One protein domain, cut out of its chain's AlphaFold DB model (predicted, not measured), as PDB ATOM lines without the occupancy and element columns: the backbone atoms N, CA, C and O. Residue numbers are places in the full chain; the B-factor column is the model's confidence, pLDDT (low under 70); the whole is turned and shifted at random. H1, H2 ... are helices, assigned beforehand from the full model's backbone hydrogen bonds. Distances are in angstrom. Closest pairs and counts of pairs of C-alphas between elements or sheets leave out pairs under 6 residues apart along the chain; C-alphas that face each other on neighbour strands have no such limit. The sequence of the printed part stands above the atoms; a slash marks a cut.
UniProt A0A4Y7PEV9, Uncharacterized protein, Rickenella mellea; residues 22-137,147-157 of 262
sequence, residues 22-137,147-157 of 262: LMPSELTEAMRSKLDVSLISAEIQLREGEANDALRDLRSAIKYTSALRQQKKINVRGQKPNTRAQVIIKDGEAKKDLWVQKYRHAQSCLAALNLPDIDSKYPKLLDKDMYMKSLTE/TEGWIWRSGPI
ATOM      1  N   LEU A  22      18.104-101.549  34.749       80.31
ATOM      2  CA  LEU A  22      18.959-100.827  35.693       80.31
ATOM      3  C   LEU A  22      18.394-100.915  37.114       80.31
ATOM      4  O   LEU A  22      17.296-100.425  37.396       80.31
ATOM      5  N   MET A  23      19.181-101.491  38.019       84.56
ATOM      6  CA  MET A  23      18.806-101.628  39.425       84.56
ATOM      7  C   MET A  23      19.223-100.391  40.237       84.56
ATOM      8  O   MET A  23      20.203 -99.726  39.887       84.56
ATOM      9  N   PRO A  24      18.534-100.053  41.346       84.44
ATOM     10  CA  PRO A  24      18.923 -98.923  42.192       84.44
ATOM     11  C   PRO A  24      20.401 -98.928  42.624       84.44
ATOM     12  O   PRO A  24      21.006 -97.856  42.685       84.44
ATOM     13  N   SER A  25      21.014-100.093  42.862       83.12
ATOM     14  CA  SER A  25      22.445-100.222  43.195       83.12
ATOM     15  C   SER A  25      23.412 -99.810  42.074       83.12
ATOM     16  O   SER A  25      24.535 -99.398  42.363       83.12
ATOM     17  N   GLU A  26      22.981 -99.853  40.813       83.81
ATOM     18  CA  GLU A  26      23.777 -99.477  39.633       83.81
ATOM     19  C   GLU A  26      23.686 -97.975  39.324       83.81
ATOM     20  O   GLU A  26      24.476 -97.424  38.552       83.81
ATOM     21  N   LEU A  27      22.735 -97.281  39.952       82.31
ATOM     22  CA  LEU A  27      22.520 -95.855  39.769       82.31
ATOM     23  C   LEU A  27      23.441 -95.020  40.671       82.31
ATOM     24  O   LEU A  27      23.764 -95.370  41.812       82.31
ATOM     25  N   THR A  28      23.819 -93.837  40.184       81.94
ATOM     26  CA  THR A  28      24.545 -92.849  40.999       81.94
ATOM     27  C   THR A  28      23.682 -92.349  42.163       81.94
ATOM     28  O   THR A  28      22.455 -92.292  42.068       81.94
ATOM     29  N   GLU A  29      24.310 -91.931  43.265       77.06
ATOM     30  CA  GLU A  29      23.606 -91.450  44.469       77.06
ATOM     31  C   GLU A  29      22.623 -90.299  44.171       77.06
ATOM     32  O   GLU A  29      21.525 -90.242  44.725       77.06
ATOM     33  N   ALA A  30      22.970 -89.421  43.222       76.75
ATOM     34  CA  ALA A  30      22.125 -88.307  42.783       76.75
ATOM     35  C   ALA A  30      20.869 -88.739  42.001       76.75
ATOM     36  O   ALA A  30      19.900 -87.982  41.915       76.75
ATOM     37  N   MET A  31      20.892 -89.929  41.396       76.75
ATOM     38  CA  MET A  31      19.733 -90.532  40.733       76.75
ATOM     39  C   MET A  31      18.903 -91.329  41.740       76.75
ATOM     40  O   MET A  31      17.679 -91.223  41.722       76.75
ATOM     41  N   ARG A  32      19.560 -92.032  42.672       77.44
ATOM     42  CA  ARG A  32      18.904 -92.771  43.761       77.44
ATOM     43  C   ARG A  32      18.057 -91.891  44.674       77.44
ATOM     44  O   ARG A  32      16.983 -92.315  45.070       77.44
ATOM     45  N   SER A  33      18.475 -90.655  44.952       77.25
ATOM     46  CA  SER A  33      17.689 -89.723  45.780       77.25
ATOM     47  C   SER A  33      16.336 -89.324  45.176       77.25
ATOM     48  O   SER A  33      15.485 -88.786  45.880       77.25
ATOM     49  N   LYS A  34      16.135 -89.573  43.876       80.06
ATOM     50  CA  LYS A  34      14.875 -89.327  43.161       80.06
ATOM     51  C   LYS A  34      14.015 -90.582  43.017       80.06
ATOM     52  O   LYS A  34      12.888 -90.465  42.541       80.06
ATOM     53  N   LEU A  35      14.554 -91.759  43.347       76.81
ATOM     54  CA  LEU A  35      13.808 -93.011  43.318       76.81
ATOM     55  C   LEU A  35      12.933 -93.154  44.564       76.81
ATOM     56  O   LEU A  35      13.226 -92.599  45.621       76.81
ATOM     57  N   ASP A  36      11.865 -93.936  44.420       79.62
ATOM     58  CA  ASP A  36      11.030 -94.321  45.548       79.62
ATOM     59  C   ASP A  36      11.817 -95.219  46.517       79.62
ATOM     60  O   ASP A  36      12.526 -96.147  46.116       79.62
ATOM     61  N   VAL A  37      11.658 -94.947  47.811       79.88
ATOM     62  CA  VAL A  37      12.285 -95.697  48.905       79.88
ATOM     63  C   VAL A  37      11.815 -97.154  48.895       79.88
ATOM     64  O   VAL A  37      12.587 -98.049  49.245       79.88
ATOM     65  N   SER A  38      10.583 -97.407  48.437       85.00
ATOM     66  CA  SER A  38      10.047 -98.765  48.300       85.00
ATOM     67  C   SER A  38      10.907 -99.632  47.368       85.00
ATOM     68  O   SER A  38      11.218-100.773  47.710       85.00
ATOM     69  N   LEU A  39      11.396 -99.075  46.254       84.62
ATOM     70  CA  LEU A  39      12.209 -99.800  45.276       84.62
ATOM     71  C   LEU A  39      13.585-100.167  45.841       84.62
ATOM     72  O   LEU A  39      14.078-101.269  45.617       84.62
ATOM     73  N   ILE A  40      14.170 -99.259  46.625       84.75
ATOM     74  CA  ILE A  40      15.432 -99.501  47.332       84.75
ATOM     75  C   ILE A  40      15.244-100.629  48.353       84.75
ATOM     76  O   ILE A  40      16.043-101.558  48.392       84.75
ATOM     77  N   SER A  41      14.167-100.594  49.148       86.12
ATOM     78  CA  SER A  41      13.886-101.664  50.114       86.12
ATOM     79  C   SER A  41      13.638-103.023  49.449       86.12
ATOM     80  O   SER A  41      14.113-104.040  49.954       86.12
ATOM     81  N   ALA A  42      12.962-103.043  48.296       88.69
ATOM     82  CA  ALA A  42      12.725-104.261  47.529       88.69
ATOM     83  C   ALA A  42      14.032-104.845  46.970       88.69
ATOM     84  O   ALA A  42      14.254-106.050  47.078       88.69
ATOM     85  N   GLU A  43      14.928-104.007  46.432       89.56
ATOM     86  CA  GLU A  43      16.241-104.476  45.982       89.56
ATOM     87  C   GLU A  43      17.060-105.042  47.146       89.56
ATOM     88  O   GLU A  43      17.658-106.103  46.999       89.56
ATOM     89  N   ILE A  44      17.060-104.384  48.308       87.94
ATOM     90  CA  ILE A  44      17.768-104.889  49.491       87.94
ATOM     91  C   ILE A  44      17.291-106.301  49.832       87.94
ATOM     92  O   ILE A  44      18.115-107.206  49.927       87.94
ATOM     93  N   GLN A  45      15.977-106.516  49.952       89.06
ATOM     94  CA  GLN A  45      15.418-107.840  50.245       89.06
ATOM     95  C   GLN A  45      15.810-108.882  49.190       89.06
ATOM     96  O   GLN A  45      16.172-110.007  49.534       89.06
ATOM     97  N   LEU A  46      15.793-108.498  47.912       90.69
ATOM     98  CA  LEU A  46      16.195-109.373  46.815       90.69
ATOM     99  C   LEU A  46      17.680-109.756  46.901       90.69
ATOM    100  O   LEU A  46      18.014-110.931  46.763       90.69
ATOM    101  N   ARG A  47      18.571-108.798  47.183       90.81
ATOM    102  CA  ARG A  47      20.015-109.050  47.323       90.81
ATOM    103  C   ARG A  47      20.356-109.839  48.585       90.81
ATOM    104  O   ARG A  47      21.292-110.632  48.560       90.81
ATOM    105  N   GLU A  48      19.599-109.668  49.667       89.38
ATOM    106  CA  GLU A  48      19.708-110.520  50.856       89.38
ATOM    107  C   GLU A  48      19.351-111.977  50.537       89.38
ATOM    108  O   GLU A  48      20.097-112.888  50.903       89.38
ATOM    109  N   GLY A  49      18.258-112.198  49.800       88.25
ATOM    110  CA  GLY A  49      17.892-113.521  49.293       88.25
ATOM    111  C   GLY A  49      18.985-114.118  48.404       88.25
ATOM    112  O   GLY A  49      19.448-115.229  48.657       88.25
ATOM    113  N   GLU A  50      19.475-113.346  47.430       90.81
ATOM    114  CA  GLU A  50      20.543-113.773  46.518       90.81
ATOM    115  C   GLU A  50      21.832-114.151  47.264       90.81
ATOM    116  O   GLU A  50      22.451-115.172  46.959       90.81
ATOM    117  N   ALA A  51      22.234-113.365  48.268       90.81
ATOM    118  CA  ALA A  51      23.409-113.654  49.083       90.81
ATOM    119  C   ALA A  51      23.240-114.952  49.890       90.81
ATOM    120  O   ALA A  51      24.158-115.779  49.929       90.81
ATOM    121  N   ASN A  52      22.070-115.158  50.498       87.38
ATOM    122  CA  ASN A  52      21.770-116.353  51.282       87.38
ATOM    123  C   ASN A  52      21.723-117.621  50.420       87.38
ATOM    124  O   ASN A  52      22.335-118.634  50.782       87.38
ATOM    125  N   ASP A  53      21.080-117.554  49.255       87.12
ATOM    126  CA  ASP A  53      21.051-118.647  48.284       87.12
ATOM    127  C   ASP A  53      22.446-118.966  47.752       87.12
ATOM    128  O   ASP A  53      22.868-120.124  47.774       87.12
ATOM    129  N   ALA A  54      23.220-117.941  47.380       91.19
ATOM    130  CA  ALA A  54      24.596-118.124  46.937       91.19
ATOM    131  C   ALA A  54      25.460-118.793  48.018       91.19
ATOM    132  O   ALA A  54      26.246-119.682  47.696       91.19
ATOM    133  N   LEU A  55      25.305-118.435  49.299       89.44
ATOM    134  CA  LEU A  55      26.016-119.092  50.405       89.44
ATOM    135  C   LEU A  55      25.569-120.542  50.620       89.44
ATOM    136  O   LEU A  55      26.394-121.400  50.954       89.44
ATOM    137  N   ARG A  56      24.274-120.839  50.479       85.44
ATOM    138  CA  ARG A  56      23.730-122.203  50.583       85.44
ATOM    139  C   ARG A  56      24.279-123.100  49.473       85.44
ATOM    140  O   ARG A  56      24.805-124.183  49.752       85.44
ATOM    141  N   ASP A  57      24.237-122.623  48.237       84.81
ATOM    142  CA  ASP A  57      24.726-123.368  47.079       84.81
ATOM    143  C   ASP A  57      26.253-123.468  47.062       84.81
ATOM    144  O   ASP A  57      26.804-124.517  46.715       84.81
ATOM    145  N   LEU A  58      26.955-122.433  47.533       91.00
ATOM    146  CA  LEU A  58      28.400-122.463  47.723       91.00
ATOM    147  C   LEU A  58      28.811-123.556  48.715       91.00
ATOM    148  O   LEU A  58      29.695-124.361  48.414       91.00
ATOM    149  N   ARG A  59      28.159-123.619  49.883       86.62
ATOM    150  CA  ARG A  59      28.410-124.665  50.886       86.62
ATOM    151  C   ARG A  59      28.194-126.052  50.290       86.62
ATOM    152  O   ARG A  59      29.040-126.930  50.461       86.62
ATOM    153  N   SER A  60      27.109-126.238  49.543       83.81
ATOM    154  CA  SER A  60      26.799-127.500  48.861       83.81
ATOM    155  C   SER A  60      27.851-127.865  47.809       83.81
ATOM    156  O   SER A  60      28.322-129.003  47.779       83.81
ATOM    157  N   ALA A  61      28.301-126.902  47.000       88.00
ATOM    158  CA  ALA A  61      29.359-127.100  46.011       88.00
ATOM    159  C   ALA A  61      30.705-127.468  46.664       88.00
ATOM    160  O   ALA A  61      31.411-128.355  46.175       88.00
ATOM    161  N   ILE A  62      31.055-126.847  47.797       89.06
ATOM    162  CA  ILE A  62      32.270-127.186  48.553       89.06
ATOM    163  C   ILE A  62      32.167-128.601  49.143       89.06
ATOM    164  O   ILE A  62      33.079-129.407  48.946       89.06
ATOM    165  N   LYS A  63      31.044-128.946  49.795       83.56
ATOM    166  CA  LYS A  63      30.791-130.301  50.323       83.56
ATOM    167  C   LYS A  63      30.918-131.350  49.201       83.56
ATOM    168  O   LYS A  63      31.646-132.332  49.347       83.56
ATOM    169  N   TYR A  64      30.285-131.101  48.054       83.44
ATOM    170  CA  TYR A  64      30.309-131.989  46.888       83.44
ATOM    171  C   TYR A  64      31.718-132.165  46.300       83.44
ATOM    172  O   TYR A  64      32.180-133.290  46.104       83.44
ATOM    173  N   THR A  65      32.442-131.068  46.056       88.12
ATOM    174  CA  THR A  65      33.811-131.121  45.508       88.12
ATOM    175  C   THR A  65      34.800-131.799  46.453       88.12
ATOM    176  O   THR A  65      35.655-132.561  45.996       88.12
ATOM    177  N   SER A  66      34.664-131.582  47.763       86.06
ATOM    178  CA  SER A  66      35.460-132.270  48.783       86.06
ATOM    179  C   SER A  66      35.230-133.787  48.747       86.06
ATOM    180  O   SER A  66      36.186-134.559  48.621       86.06
ATOM    181  N   ALA A  67      33.965-134.223  48.719       83.56
ATOM    182  CA  ALA A  67      33.604-135.637  48.623       83.56
ATOM    183  C   ALA A  67      34.146-136.297  47.341       83.56
ATOM    184  O   ALA A  67      34.705-137.394  47.395       83.56
ATOM    185  N   LEU A  68      34.066-135.613  46.193       86.56
ATOM    186  CA  LEU A  68      34.627-136.102  44.928       86.56
ATOM    187  C   LEU A  68      36.148-136.270  44.979       86.56
ATOM    188  O   LEU A  68      36.682-137.274  44.498       86.56
ATOM    189  N   ARG A  69      36.865-135.304  45.567       89.31
ATOM    190  CA  ARG A  69      38.324-135.394  45.748       89.31
ATOM    191  C   ARG A  69      38.691-136.591  46.618       89.31
ATOM    192  O   ARG A  69      39.618-137.329  46.276       89.31
ATOM    193  N   GLN A  70      37.932-136.829  47.682       85.56
ATOM    194  CA  GLN A  70      38.134-137.983  48.545       85.56
ATOM    195  C   GLN A  70      37.838-139.303  47.815       85.56
ATOM    196  O   GLN A  70      38.657-140.225  47.834       85.56
ATOM    197  N   GLN A  71      36.714-139.391  47.099       85.75
ATOM    198  CA  GLN A  71      36.361-140.570  46.307       85.75
ATOM    199  C   GLN A  71      37.438-140.883  45.265       85.75
ATOM    200  O   GLN A  71      37.805-142.047  45.085       85.75
ATOM    201  N   LYS A  72      37.989-139.851  44.614       90.06
ATOM    202  CA  LYS A  72      39.113-139.999  43.690       90.06
ATOM    203  C   LYS A  72      40.347-140.564  44.398       90.06
ATOM    204  O   LYS A  72      40.938-141.515  43.891       90.06
ATOM    205  N   LYS A  73      40.723-140.014  45.560       89.31
ATOM    206  CA  LYS A  73      41.882-140.461  46.360       89.31
ATOM    207  C   LYS A  73      41.800-141.955  46.705       89.31
ATOM    208  O   LYS A  73      42.812-142.649  46.621       89.31
ATOM    209  N   ILE A  74      40.610-142.445  47.059       86.94
ATOM    210  CA  ILE A  74      40.398-143.833  47.499       86.94
ATOM    211  C   ILE A  74      40.270-144.791  46.304       86.94
ATOM    212  O   ILE A  74      40.974-145.799  46.240       86.94
ATOM    213  N   ASN A  75      39.391-144.475  45.348       87.88
ATOM    214  CA  ASN A  75      38.868-145.460  44.394       87.88
ATOM    215  C   ASN A  75      39.490-145.389  42.993       87.88
ATOM    216  O   ASN A  75      39.354-146.330  42.211       87.88
ATOM    217  N   VAL A  76      40.140-144.283  42.625       85.31
ATOM    218  CA  VAL A  76      40.564-144.054  41.238       85.31
ATOM    219  C   VAL A  76      42.035-144.428  41.058       85.31
ATOM    220  O   VAL A  76      42.933-143.818  41.637       85.31
ATOM    221  N   ARG A  77      42.292-145.427  40.207       92.44
ATOM    222  CA  ARG A  77      43.636-145.879  39.809       92.44
ATOM    223  C   ARG A  77      43.768-145.879  38.278       92.44
ATOM    224  O   ARG A  77      42.807-146.158  37.567       92.44
ATOM    225  N   GLY A  78      44.963-145.575  37.767       91.62
ATOM    226  CA  GLY A  78      45.253-145.530  36.324       91.62
ATOM    227  C   GLY A  78      44.851-144.221  35.622       91.62
ATOM    228  O   GLY A  78      44.209-143.352  36.204       91.62
ATOM    229  N   GLN A  79      45.259-144.049  34.362       88.31
ATOM    230  CA  GLN A  79      45.183-142.756  33.659       88.31
ATOM    231  C   GLN A  79      43.758-142.368  33.218       88.31
ATOM    232  O   GLN A  79      43.290-141.287  33.566       88.31
ATOM    233  N   LYS A  80      43.035-143.242  32.496       91.81
ATOM    234  CA  LYS A  80      41.688-142.927  31.965       91.81
ATOM    235  C   LYS A  80      40.662-142.586  33.065       91.81
ATOM    236  O   LYS A  80      39.972-141.575  32.918       91.81
ATOM    237  N   PRO A  81      40.547-143.364  34.163       89.44
ATOM    238  CA  PRO A  81      39.637-143.030  35.261       89.44
ATOM    239  C   PRO A  81      40.015-141.719  35.959       89.44
ATOM    240  O   PRO A  81      39.132-140.938  36.309       89.44
ATOM    241  N   ASN A  82      41.318-141.432  36.087       90.81
ATOM    242  CA  ASN A  82      41.803-140.168  36.641       90.81
ATOM    243  C   ASN A  82      41.362-138.967  35.812       90.81
ATOM    244  O   ASN A  82      40.862-138.004  36.385       90.81
ATOM    245  N   THR A  83      41.498-139.021  34.486       90.88
ATOM    246  CA  THR A  83      41.061-137.924  33.613       90.88
ATOM    247  C   THR A  83      39.563-137.659  33.762       90.88
ATOM    248  O   THR A  83      39.172-136.508  33.921       90.88
ATOM    249  N   ARG A  84      38.729-138.710  33.790       88.50
ATOM    250  CA  ARG A  84      37.272-138.573  33.979       88.50
ATOM    251  C   ARG A  84      36.916-137.960  35.332       88.50
ATOM    252  O   ARG A  84      36.135-137.017  35.377       88.50
ATOM    253  N   ALA A  85      37.521-138.449  36.415       88.75
ATOM    254  CA  ALA A  85      37.311-137.889  37.749       88.75
ATOM    255  C   ALA A  85      37.728-136.409  37.815       88.75
ATOM    256  O   ALA A  85      37.050-135.603  38.444       88.75
ATOM    257  N   GLN A  86      38.809-136.036  37.124       91.50
ATOM    258  CA  GLN A  86      39.295-134.660  37.103       91.50
ATOM    259  C   GLN A  86      38.358-133.697  36.373       91.50
ATOM    260  O   GLN A  86      38.262-132.548  36.786       91.50
ATOM    261  N   VAL A  87      37.667-134.148  35.320       93.75
ATOM    262  CA  VAL A  87      36.642-133.338  34.639       93.75
ATOM    263  C   VAL A  87      35.498-133.020  35.601       93.75
ATOM    264  O   VAL A  87      35.174-131.856  35.788       93.75
ATOM    265  N   ILE A  88      34.984-134.025  36.313       90.38
ATOM    266  CA  ILE A  88      33.888-133.836  37.280       90.38
ATOM    267  C   ILE A  88      34.312-132.897  38.424       90.38
ATOM    268  O   ILE A  88      33.540-132.040  38.851       90.38
ATOM    269  N   ILE A  89      35.550-133.025  38.918       91.81
ATOM    270  CA  ILE A  89      36.083-132.121  39.951       91.81
ATOM    271  C   ILE A  89      36.169-130.683  39.425       91.81
ATOM    272  O   ILE A  89      35.767-129.767  40.140       91.81
ATOM    273  N   LYS A  90      36.638-130.484  38.187       93.75
ATOM    274  CA  LYS A  90      36.693-129.158  37.554       93.75
ATOM    275  C   LYS A  90      35.307-128.538  37.389       93.75
ATOM    276  O   LYS A  90      35.153-127.354  37.660       93.75
ATOM    277  N   ASP A  91      34.300-129.324  37.020       91.19
ATOM    278  CA  ASP A  91      32.918-128.837  36.924       91.19
ATOM    279  C   ASP A  91      32.393-128.385  38.295       91.19
ATOM    280  O   ASP A  91      31.724-127.357  38.419       91.19
ATOM    281  N   GLY A  92      32.730-129.128  39.352       89.06
ATOM    282  CA  GLY A  92      32.431-128.732  40.726       89.06
ATOM    283  C   GLY A  92      33.148-127.443  41.151       89.06
ATOM    284  O   GLY A  92      32.544-126.592  41.804       89.06
ATOM    285  N   GLU A  93      34.414-127.271  40.762       92.19
ATOM    286  CA  GLU A  93      35.185-126.044  40.999       92.19
ATOM    287  C   GLU A  93      34.589-124.846  40.248       92.19
ATOM    288  O   GLU A  93      34.429-123.787  40.844       92.19
ATOM    289  N   ALA A  94      34.151-125.031  39.001       93.50
ATOM    290  CA  ALA A  94      33.479-123.988  38.229       93.50
ATOM    291  C   ALA A  94      32.155-123.548  38.878       93.50
ATOM    292  O   ALA A  94      31.875-122.354  38.969       93.50
ATOM    293  N   LYS A  95      31.356-124.494  39.398       91.81
ATOM    294  CA  LYS A  95      30.144-124.170  40.172       91.81
ATOM    295  C   LYS A  95      30.475-123.385  41.436       91.81
ATOM    296  O   LYS A  95      29.806-122.408  41.745       91.81
ATOM    297  N   LYS A  96      31.514-123.795  42.165       93.06
ATOM    298  CA  LYS A  96      31.984-123.083  43.357       93.06
ATOM    299  C   LYS A  96      32.361-121.635  43.014       93.06
ATOM    300  O   LYS A  96      31.912-120.725  43.703       93.06
ATOM    301  N   ASP A  97      33.116-121.416  41.940       93.94
ATOM    302  CA  ASP A  97      33.535-120.074  41.518       93.94
ATOM    303  C   ASP A  97      32.345-119.210  41.068       93.94
ATOM    304  O   ASP A  97      32.294-118.023  41.393       93.94
ATOM    305  N   LEU A  98      31.346-119.805  40.405       94.94
ATOM    306  CA  LEU A  98      30.088-119.136  40.060       94.94
ATOM    307  C   LEU A  98      29.361-118.612  41.310       94.94
ATOM    308  O   LEU A  98      28.957-117.450  41.350       94.94
ATOM    309  N   TRP A  99      29.209-119.444  42.345       94.00
ATOM    310  CA  TRP A  99      28.522-119.041  43.578       94.00
ATOM    311  C   TRP A  99      29.304-117.989  44.369       94.00
ATOM    312  O   TRP A  99      28.707-117.063  44.916       94.00
ATOM    313  N   VAL A 100      30.640-118.062  44.360       95.06
ATOM    314  CA  VAL A 100      31.501-117.007  44.919       95.06
ATOM    315  C   VAL A 100      31.259-115.672  44.215       95.06
ATOM    316  O   VAL A 100      31.151-114.643  44.881       95.06
ATOM    317  N   GLN A 101      31.165-115.672  42.883       95.12
ATOM    318  CA  GLN A 101      30.909-114.456  42.111       95.12
ATOM    319  C   GLN A 101      29.531-113.872  42.419       95.12
ATOM    320  O   GLN A 101      29.443-112.674  42.675       95.12
ATOM    321  N   LYS A 102      28.483-114.704  42.482       94.75
ATOM    322  CA  LYS A 102      27.131-114.262  42.861       94.75
ATOM    323  C   LYS A 102      27.089-113.635  44.254       94.75
ATOM    324  O   LYS A 102      26.572-112.535  44.409       94.75
ATOM    325  N   TYR A 103      27.715-114.271  45.247       94.25
ATOM    326  CA  TYR A 103      27.795-113.709  46.596       94.25
ATOM    327  C   TYR A 103      28.538-112.365  46.616       94.25
ATOM    328  O   TYR A 103      28.060-111.395  47.198       94.25
ATOM    329  N   ARG A 104      29.699-112.282  45.951       93.44
ATOM    330  CA  ARG A 104      30.480-111.036  45.864       93.44
ATOM    331  C   ARG A 104      29.711-109.929  45.143       93.44
ATOM    332  O   ARG A 104      29.800-108.778  45.558       93.44
ATOM    333  N   HIS A 105      28.948-110.273  44.108       92.56
ATOM    334  CA  HIS A 105      28.079-109.337  43.402       92.56
ATOM    335  C   HIS A 105      26.984-108.796  44.329       92.56
ATOM    336  O   HIS A 105      26.932-107.586  44.546       92.56
ATOM    337  N   ALA A 106      26.200-109.671  44.965       91.81
ATOM    338  CA  ALA A 106      25.156-109.265  45.907       91.81
ATOM    339  C   ALA A 106      25.715-108.402  47.055       91.81
ATOM    340  O   ALA A 106      25.161-107.351  47.375       91.81
ATOM    341  N   GLN A 107      26.869-108.784  47.613       90.56
ATOM    342  CA  GLN A 107      27.562-108.026  48.659       90.56
ATOM    343  C   GLN A 107      28.001-106.635  48.177       90.56
ATOM    344  O   GLN A 107      27.850-105.658  48.911       90.56
ATOM    345  N   SER A 108      28.482-106.516  46.934       89.94
ATOM    346  CA  SER A 108      28.850-105.225  46.341       89.94
ATOM    347  C   SER A 108      27.638-104.317  46.093       89.94
ATOM    348  O   SER A 108      27.718-103.118  46.359       89.94
ATOM    349  N   CYS A 109      26.501-104.880  45.671       88.88
ATOM    350  CA  CYS A 109      25.247-104.146  45.496       88.88
ATOM    351  C   CYS A 109      24.703-103.645  46.840       88.88
ATOM    352  O   CYS A 109      24.350-102.473  46.961       88.88
ATOM    353  N   LEU A 110      24.705-104.495  47.871       87.81
ATOM    354  CA  LEU A 110      24.312-104.106  49.230       87.81
ATOM    355  C   LEU A 110      25.217-102.993  49.775       87.81
ATOM    356  O   LEU A 110      24.717-102.027  50.351       87.81
ATOM    357  N   ALA A 111      26.533-103.083  49.537       87.12
ATOM    358  CA  ALA A 111      27.493-102.039  49.900       87.12
ATOM    359  C   ALA A 111      27.213-100.715  49.176       87.12
ATOM    360  O   ALA A 111      27.256 -99.659  49.803       87.12
ATOM    361  N   ALA A 112      26.867-100.762  47.887       85.31
ATOM    362  CA  ALA A 112      26.508 -99.573  47.121       85.31
ATOM    363  C   ALA A 112      25.243 -98.888  47.661       85.31
ATOM    364  O   ALA A 112      25.153 -97.661  47.611       85.31
ATOM    365  N   LEU A 113      24.288 -99.648  48.209       83.25
ATOM    366  CA  LEU A 113      23.045 -99.137  48.798       83.25
ATOM    367  C   LEU A 113      23.215 -98.546  50.216       83.25
ATOM    368  O   LEU A 113      22.228 -98.094  50.790       83.25
ATOM    369  N   ASN A 114      24.447 -98.475  50.750       70.75
ATOM    370  CA  ASN A 114      24.789 -97.856  52.042       70.75
ATOM    371  C   ASN A 114      23.949 -98.371  53.228       70.75
ATOM    372  O   ASN A 114      23.581 -97.605  54.124       70.75
ATOM    373  N   LEU A 115      23.651 -99.674  53.266       67.56
ATOM    374  CA  LEU A 115      23.074-100.279  54.467       67.56
ATOM    375  C   LEU A 115      24.049-100.132  55.653       67.56
ATOM    376  O   LEU A 115      25.244-100.409  55.516       67.56
ATOM    377  N   PRO A 116      23.564 -99.723  56.835       65.88
ATOM    378  CA  PRO A 116      24.360 -99.796  58.047       65.88
ATOM    379  C   PRO A 116      24.637-101.267  58.401       65.88
ATOM    380  O   PRO A 116      23.766-102.121  58.261       65.88
ATOM    381  N   ASP A 117      25.855-101.552  58.869       70.81
ATOM    382  CA  ASP A 117      26.272-102.857  59.417       70.81
ATOM    383  C   ASP A 117      26.337-104.053  58.433       70.81
ATOM    384  O   ASP A 117      26.272-105.219  58.825       70.81
ATOM    385  N   ILE A 118      26.534-103.793  57.133       71.94
ATOM    386  CA  ILE A 118      26.693-104.857  56.117       71.94
ATOM    387  C   ILE A 118      27.857-105.790  56.438       71.94
ATOM    388  O   ILE A 118      27.739-106.988  56.222       71.94
ATOM    389  N   ASP A 119      28.981-105.271  56.933       72.94
ATOM    390  CA  ASP A 119      30.186-106.087  57.151       72.94
ATOM    391  C   ASP A 119      29.995-107.110  58.290       72.94
ATOM    392  O   ASP A 119      30.673-108.135  58.327       72.94
ATOM    393  N   SER A 120      29.026-106.861  59.180       79.44
ATOM    394  CA  SER A 120      28.591-107.794  60.223       79.44
ATOM    395  C   SER A 120      27.657-108.872  59.662       79.44
ATOM    396  O   SER A 120      27.865-110.061  59.908       79.44
ATOM    397  N   LYS A 121      26.654-108.481  58.859       80.50
ATOM    398  CA  LYS A 121      25.651-109.414  58.308       80.50
ATOM    399  C   LYS A 121      26.172-110.220  57.111       80.50
ATOM    400  O   LYS A 121      25.948-111.422  57.040       80.50
ATOM    401  N   TYR A 122      26.896-109.587  56.194       85.19
ATOM    402  CA  TYR A 122      27.463-110.190  54.983       85.19
ATOM    403  C   TYR A 122      28.963-109.874  54.862       85.19
ATOM    404  O   TYR A 122      29.368-109.017  54.063       85.19
ATOM    405  N   PRO A 123      29.812-110.586  55.629       87.81
ATOM    406  CA  PRO A 123      31.254-110.388  55.595       87.81
ATOM    407  C   PRO A 123      31.839-110.662  54.209       87.81
ATOM    408  O   PRO A 123      31.348-111.500  53.439       87.81
ATOM    409  N   LYS A 124      32.955-110.002  53.891       89.69
ATOM    410  CA  LYS A 124      33.712-110.297  52.667       89.69
ATOM    411  C   LYS A 124      34.201-111.747  52.670       89.69
ATOM    412  O   LYS A 124      34.901-112.177  53.583       89.69
ATOM    413  N   LEU A 125      33.874-112.479  51.605       91.06
ATOM    414  CA  LEU A 125      34.252-113.881  51.447       91.06
ATOM    415  C   LEU A 125      35.698-114.021  50.952       91.06
ATOM    416  O   LEU A 125      36.007-113.693  49.797       91.06
ATOM    417  N   LEU A 126      36.562-114.551  51.817       89.81
ATOM    418  CA  LEU A 126      37.958-114.856  51.517       89.81
ATOM    419  C   LEU A 126      38.137-116.350  51.220       89.81
ATOM    420  O   LEU A 126      37.384-117.190  51.706       89.81
ATOM    421  N   ASP A 127      39.190-116.702  50.483       87.31
ATOM    422  CA  ASP A 127      39.462-118.100  50.112       87.31
ATOM    423  C   ASP A 127      39.651-119.010  51.337       87.31
ATOM    424  O   ASP A 127      39.239-120.170  51.325       87.31
ATOM    425  N   LYS A 128      40.204-118.470  52.433       86.50
ATOM    426  CA  LYS A 128      40.328-119.183  53.716       86.50
ATOM    427  C   LYS A 128      38.971-119.582  54.301       86.50
ATOM    428  O   LYS A 128      38.882-120.583  55.002       86.50
ATOM    429  N   ASP A 129      37.921-118.821  54.004       86.81
ATOM    430  CA  ASP A 129      36.594-119.074  54.555       86.81
ATOM    431  C   ASP A 129      35.914-120.248  53.840       86.81
ATOM    432  O   ASP A 129      35.019-120.893  54.374       86.81
ATOM    433  N   MET A 130      36.382-120.587  52.641       87.31
ATOM    434  CA  MET A 130      35.882-121.717  51.866       87.31
ATOM    435  C   MET A 130      36.495-123.051  52.313       87.31
ATOM    436  O   MET A 130      36.095-124.106  51.820       87.31
ATOM    437  N   TYR A 131      37.465-123.021  53.229       84.94
ATOM    438  CA  TYR A 131      38.054-124.224  53.795       84.94
ATOM    439  C   TYR A 131      37.073-124.919  54.742       84.94
ATOM    440  O   TYR A 131      36.475-124.291  55.617       84.94
ATOM    441  N   MET A 132      36.953-126.232  54.567       79.56
ATOM    442  CA  MET A 132      36.151-127.132  55.384       79.56
ATOM    443  C   MET A 132      37.028-128.315  55.781       79.56
ATOM    444  O   MET A 132      37.728-128.873  54.929       79.56
ATOM    445  N   LYS A 133      36.962-128.723  57.051       76.69
ATOM    446  CA  LYS A 133      37.643-129.932  57.504       76.69
ATOM    447  C   LYS A 133      37.045-131.136  56.800       76.69
ATOM    448  O   LYS A 133      35.843-131.204  56.529       76.69
ATOM    449  N   SER A 134      37.895-132.118  56.521       72.94
ATOM    450  CA  SER A 134      37.405-133.381  56.000       72.94
ATOM    451  C   SER A 134      36.419-133.970  57.012       72.94
ATOM    452  O   SER A 134      36.774-134.323  58.132       72.94
ATOM    453  N   LEU A 135      35.172-134.141  56.579       66.31
ATOM    454  CA  LEU A 135      34.335-135.233  57.069       66.31
ATOM    455  C   LEU A 135      35.110-136.531  56.752       66.31
ATOM    456  O   LEU A 135      36.031-136.496  55.968       66.31
ATOM    457  N   THR A 136      34.798-137.712  57.238       66.62
ATOM    458  CA  THR A 136      35.412-138.973  56.759       66.62
ATOM    459  C   THR A 136      36.894-139.247  57.102       66.62
ATOM    460  O   THR A 136      37.163-140.370  57.518       66.62
ATOM    461  N   GLU A 137      37.850-138.329  56.924       70.06
ATOM    462  CA  GLU A 137      39.254-138.563  57.314       70.06
ATOM    463  C   GLU A 137      39.427-138.388  58.836       70.06
ATOM    464  O   GLU A 137      38.847-137.461  59.406       70.06
ATOM    465  N   THR A 147      40.518-123.669  62.544       69.75
ATOM    466  CA  THR A 147      39.110-123.287  62.542       69.75
ATOM    467  C   THR A 147      38.639-123.145  61.104       69.75
ATOM    468  O   THR A 147      39.363-122.658  60.241       69.75
ATOM    469  N   GLU A 148      37.423-123.611  60.832       76.12
ATOM    470  CA  GLU A 148      36.825-123.479  59.503       76.12
ATOM    471  C   GLU A 148      36.531-122.006  59.169       76.12
ATOM    472  O   GLU A 148      36.699-121.111  59.995       76.12
ATOM    473  N   GLY A 149      36.086-121.708  57.955       83.00
ATOM    474  CA  GLY A 149      35.565-120.378  57.636       83.00
ATOM    475  C   GLY A 149      34.305-119.983  58.406       83.00
ATOM    476  O   GLY A 149      33.592-120.822  58.954       83.00
ATOM    477  N   TRP A 150      33.989-118.685  58.412       85.69
ATOM    478  CA  TRP A 150      32.761-118.178  59.039       85.69
ATOM    479  C   TRP A 150      31.486-118.712  58.370       85.69
ATOM    480  O   TRP A 150      30.511-118.961  59.071       85.69
ATOM    481  N   ILE A 151      31.521-119.005  57.060       84.69
ATOM    482  CA  ILE A 151      30.382-119.569  56.309       84.69
ATOM    483  C   ILE A 151      29.883-120.909  56.877       84.69
ATOM    484  O   ILE A 151      28.778-121.337  56.561       84.69
ATOM    485  N   TRP A 152      30.705-121.574  57.693       79.44
ATOM    486  CA  TRP A 152      30.413-122.860  58.324       79.44
ATOM    487  C   TRP A 152      29.965-122.751  59.782       79.44
ATOM    488  O   TRP A 152      29.403-123.705  60.310       79.44
ATOM    489  N   ARG A 153      30.251-121.623  60.443       68.44
ATOM    490  CA  ARG A 153      29.893-121.378  61.851       68.44
ATOM    491  C   ARG A 153      28.597-120.604  61.999       68.44
ATOM    492  O   ARG A 153      27.930-120.723  63.022       68.44
ATOM    493  N   SER A 154      28.280-119.772  61.018       56.59
ATOM    494  CA  SER A 154      27.047-119.007  61.035       56.59
ATOM    495  C   SER A 154      25.883-119.950  60.736       56.59
ATOM    496  O   SER A 154      25.820-120.539  59.653       56.59
ATOM    497  N   GLY A 155      24.945-120.070  61.685       54.97
ATOM    498  CA  GLY A 155      23.581-120.494  61.364       54.97
ATOM    499  C   GLY A 155      22.987-119.567  60.294       54.97
ATOM    500  O   GLY A 155      23.607-118.550  59.955       54.97
ATOM    501  N   PRO A 156      21.829-119.899  59.710       49.94
ATOM    502  CA  PRO A 156      21.293-119.106  58.619       49.94
ATOM    503  C   PRO A 156      21.196-117.630  59.007       49.94
ATOM    504  O   PRO A 156      20.684-117.277  60.068       49.94
ATOM    505  N   ILE A 157      21.783-116.765  58.180       47.56
ATOM    506  CA  ILE A 157      21.870-115.331  58.449       47.56
ATOM    507  C   ILE A 157      20.525-114.720  58.041       47.56
ATOM    508  O   ILE A 157      20.347-114.213  56.936       47.56
TER     509      ILE A 157
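Overview. This is residues 22 to 137 and 147 to 157 of the 262 residues of an uncharacterized protein of Rickenella mellea (UniProt A0A4Y7PEV9). A long helical hairpin makes the length of this domain: H2 and H3 run side by side, joined by a tight turn at one end, with little H1 at the other end. After H3 the chain folds back along the hairpin as a mostly loop stretch with the short H4 and H5. The printed part has 127 residues, with five named helices in the order H1, H2, H3, H4, H5 and no named strand; its class is all helix. It is loose, with a radius of gyration of the C-alphas of 18.8 A, and a rod in outline, spanning 64 by 29 by 18 A.

Along the chain. Start at Leu 22 and go on to H1, residues 29 to 32. Find C-alpha 37 at (12.285, -95.697, 48.905); from there H2, residues 37 to 75, runs 56.6 A to C-alpha 75 at (38.868, -145.460, 44.394). H3, residues 79 to 112, returns over 48.9 A to C-alpha 112 at (26.508, -99.573, 47.121). Then come H4, residues 118 to 121, and H5, residues 127 to 130.

Arrangement. Look first at the hairpin: H2 and H3 touch, their closest C-alphas, of Ala 51 and Tyr 103, being 5.0 A apart. They run opposite ways at a shallow tilt of 20 degrees. H1 and H2 are only just apart, with closest C-alphas at 8.4 A. H3 and H4 are close but not clearly touching, at 6.9 A between the closest C-alphas, of Ala 111 and Ile 118. H2 and H5 are likewise close but not clearly touching, at 7.3 A between the closest, of Ile 62 and Met 130. In H2 and H3 every O i to N i+4 pair is within hydrogen-bond range; H1, H4 and H5 are too short for such a pair, and each has its one O i to N i+3 pair within range.

Size, cuts and confidence. The C-alphas farthest apart, of Lys 34 and Gly 78, are 64.3 A apart. Residues 138 to 146 are not printed, and C-alphas 137 and 147 stand 16.1 A apart across this cut. The four links between the helices are tight. Look for pLDDT under 70 at residues 115 to 116, 135 to 136, 147 and 153 to 157.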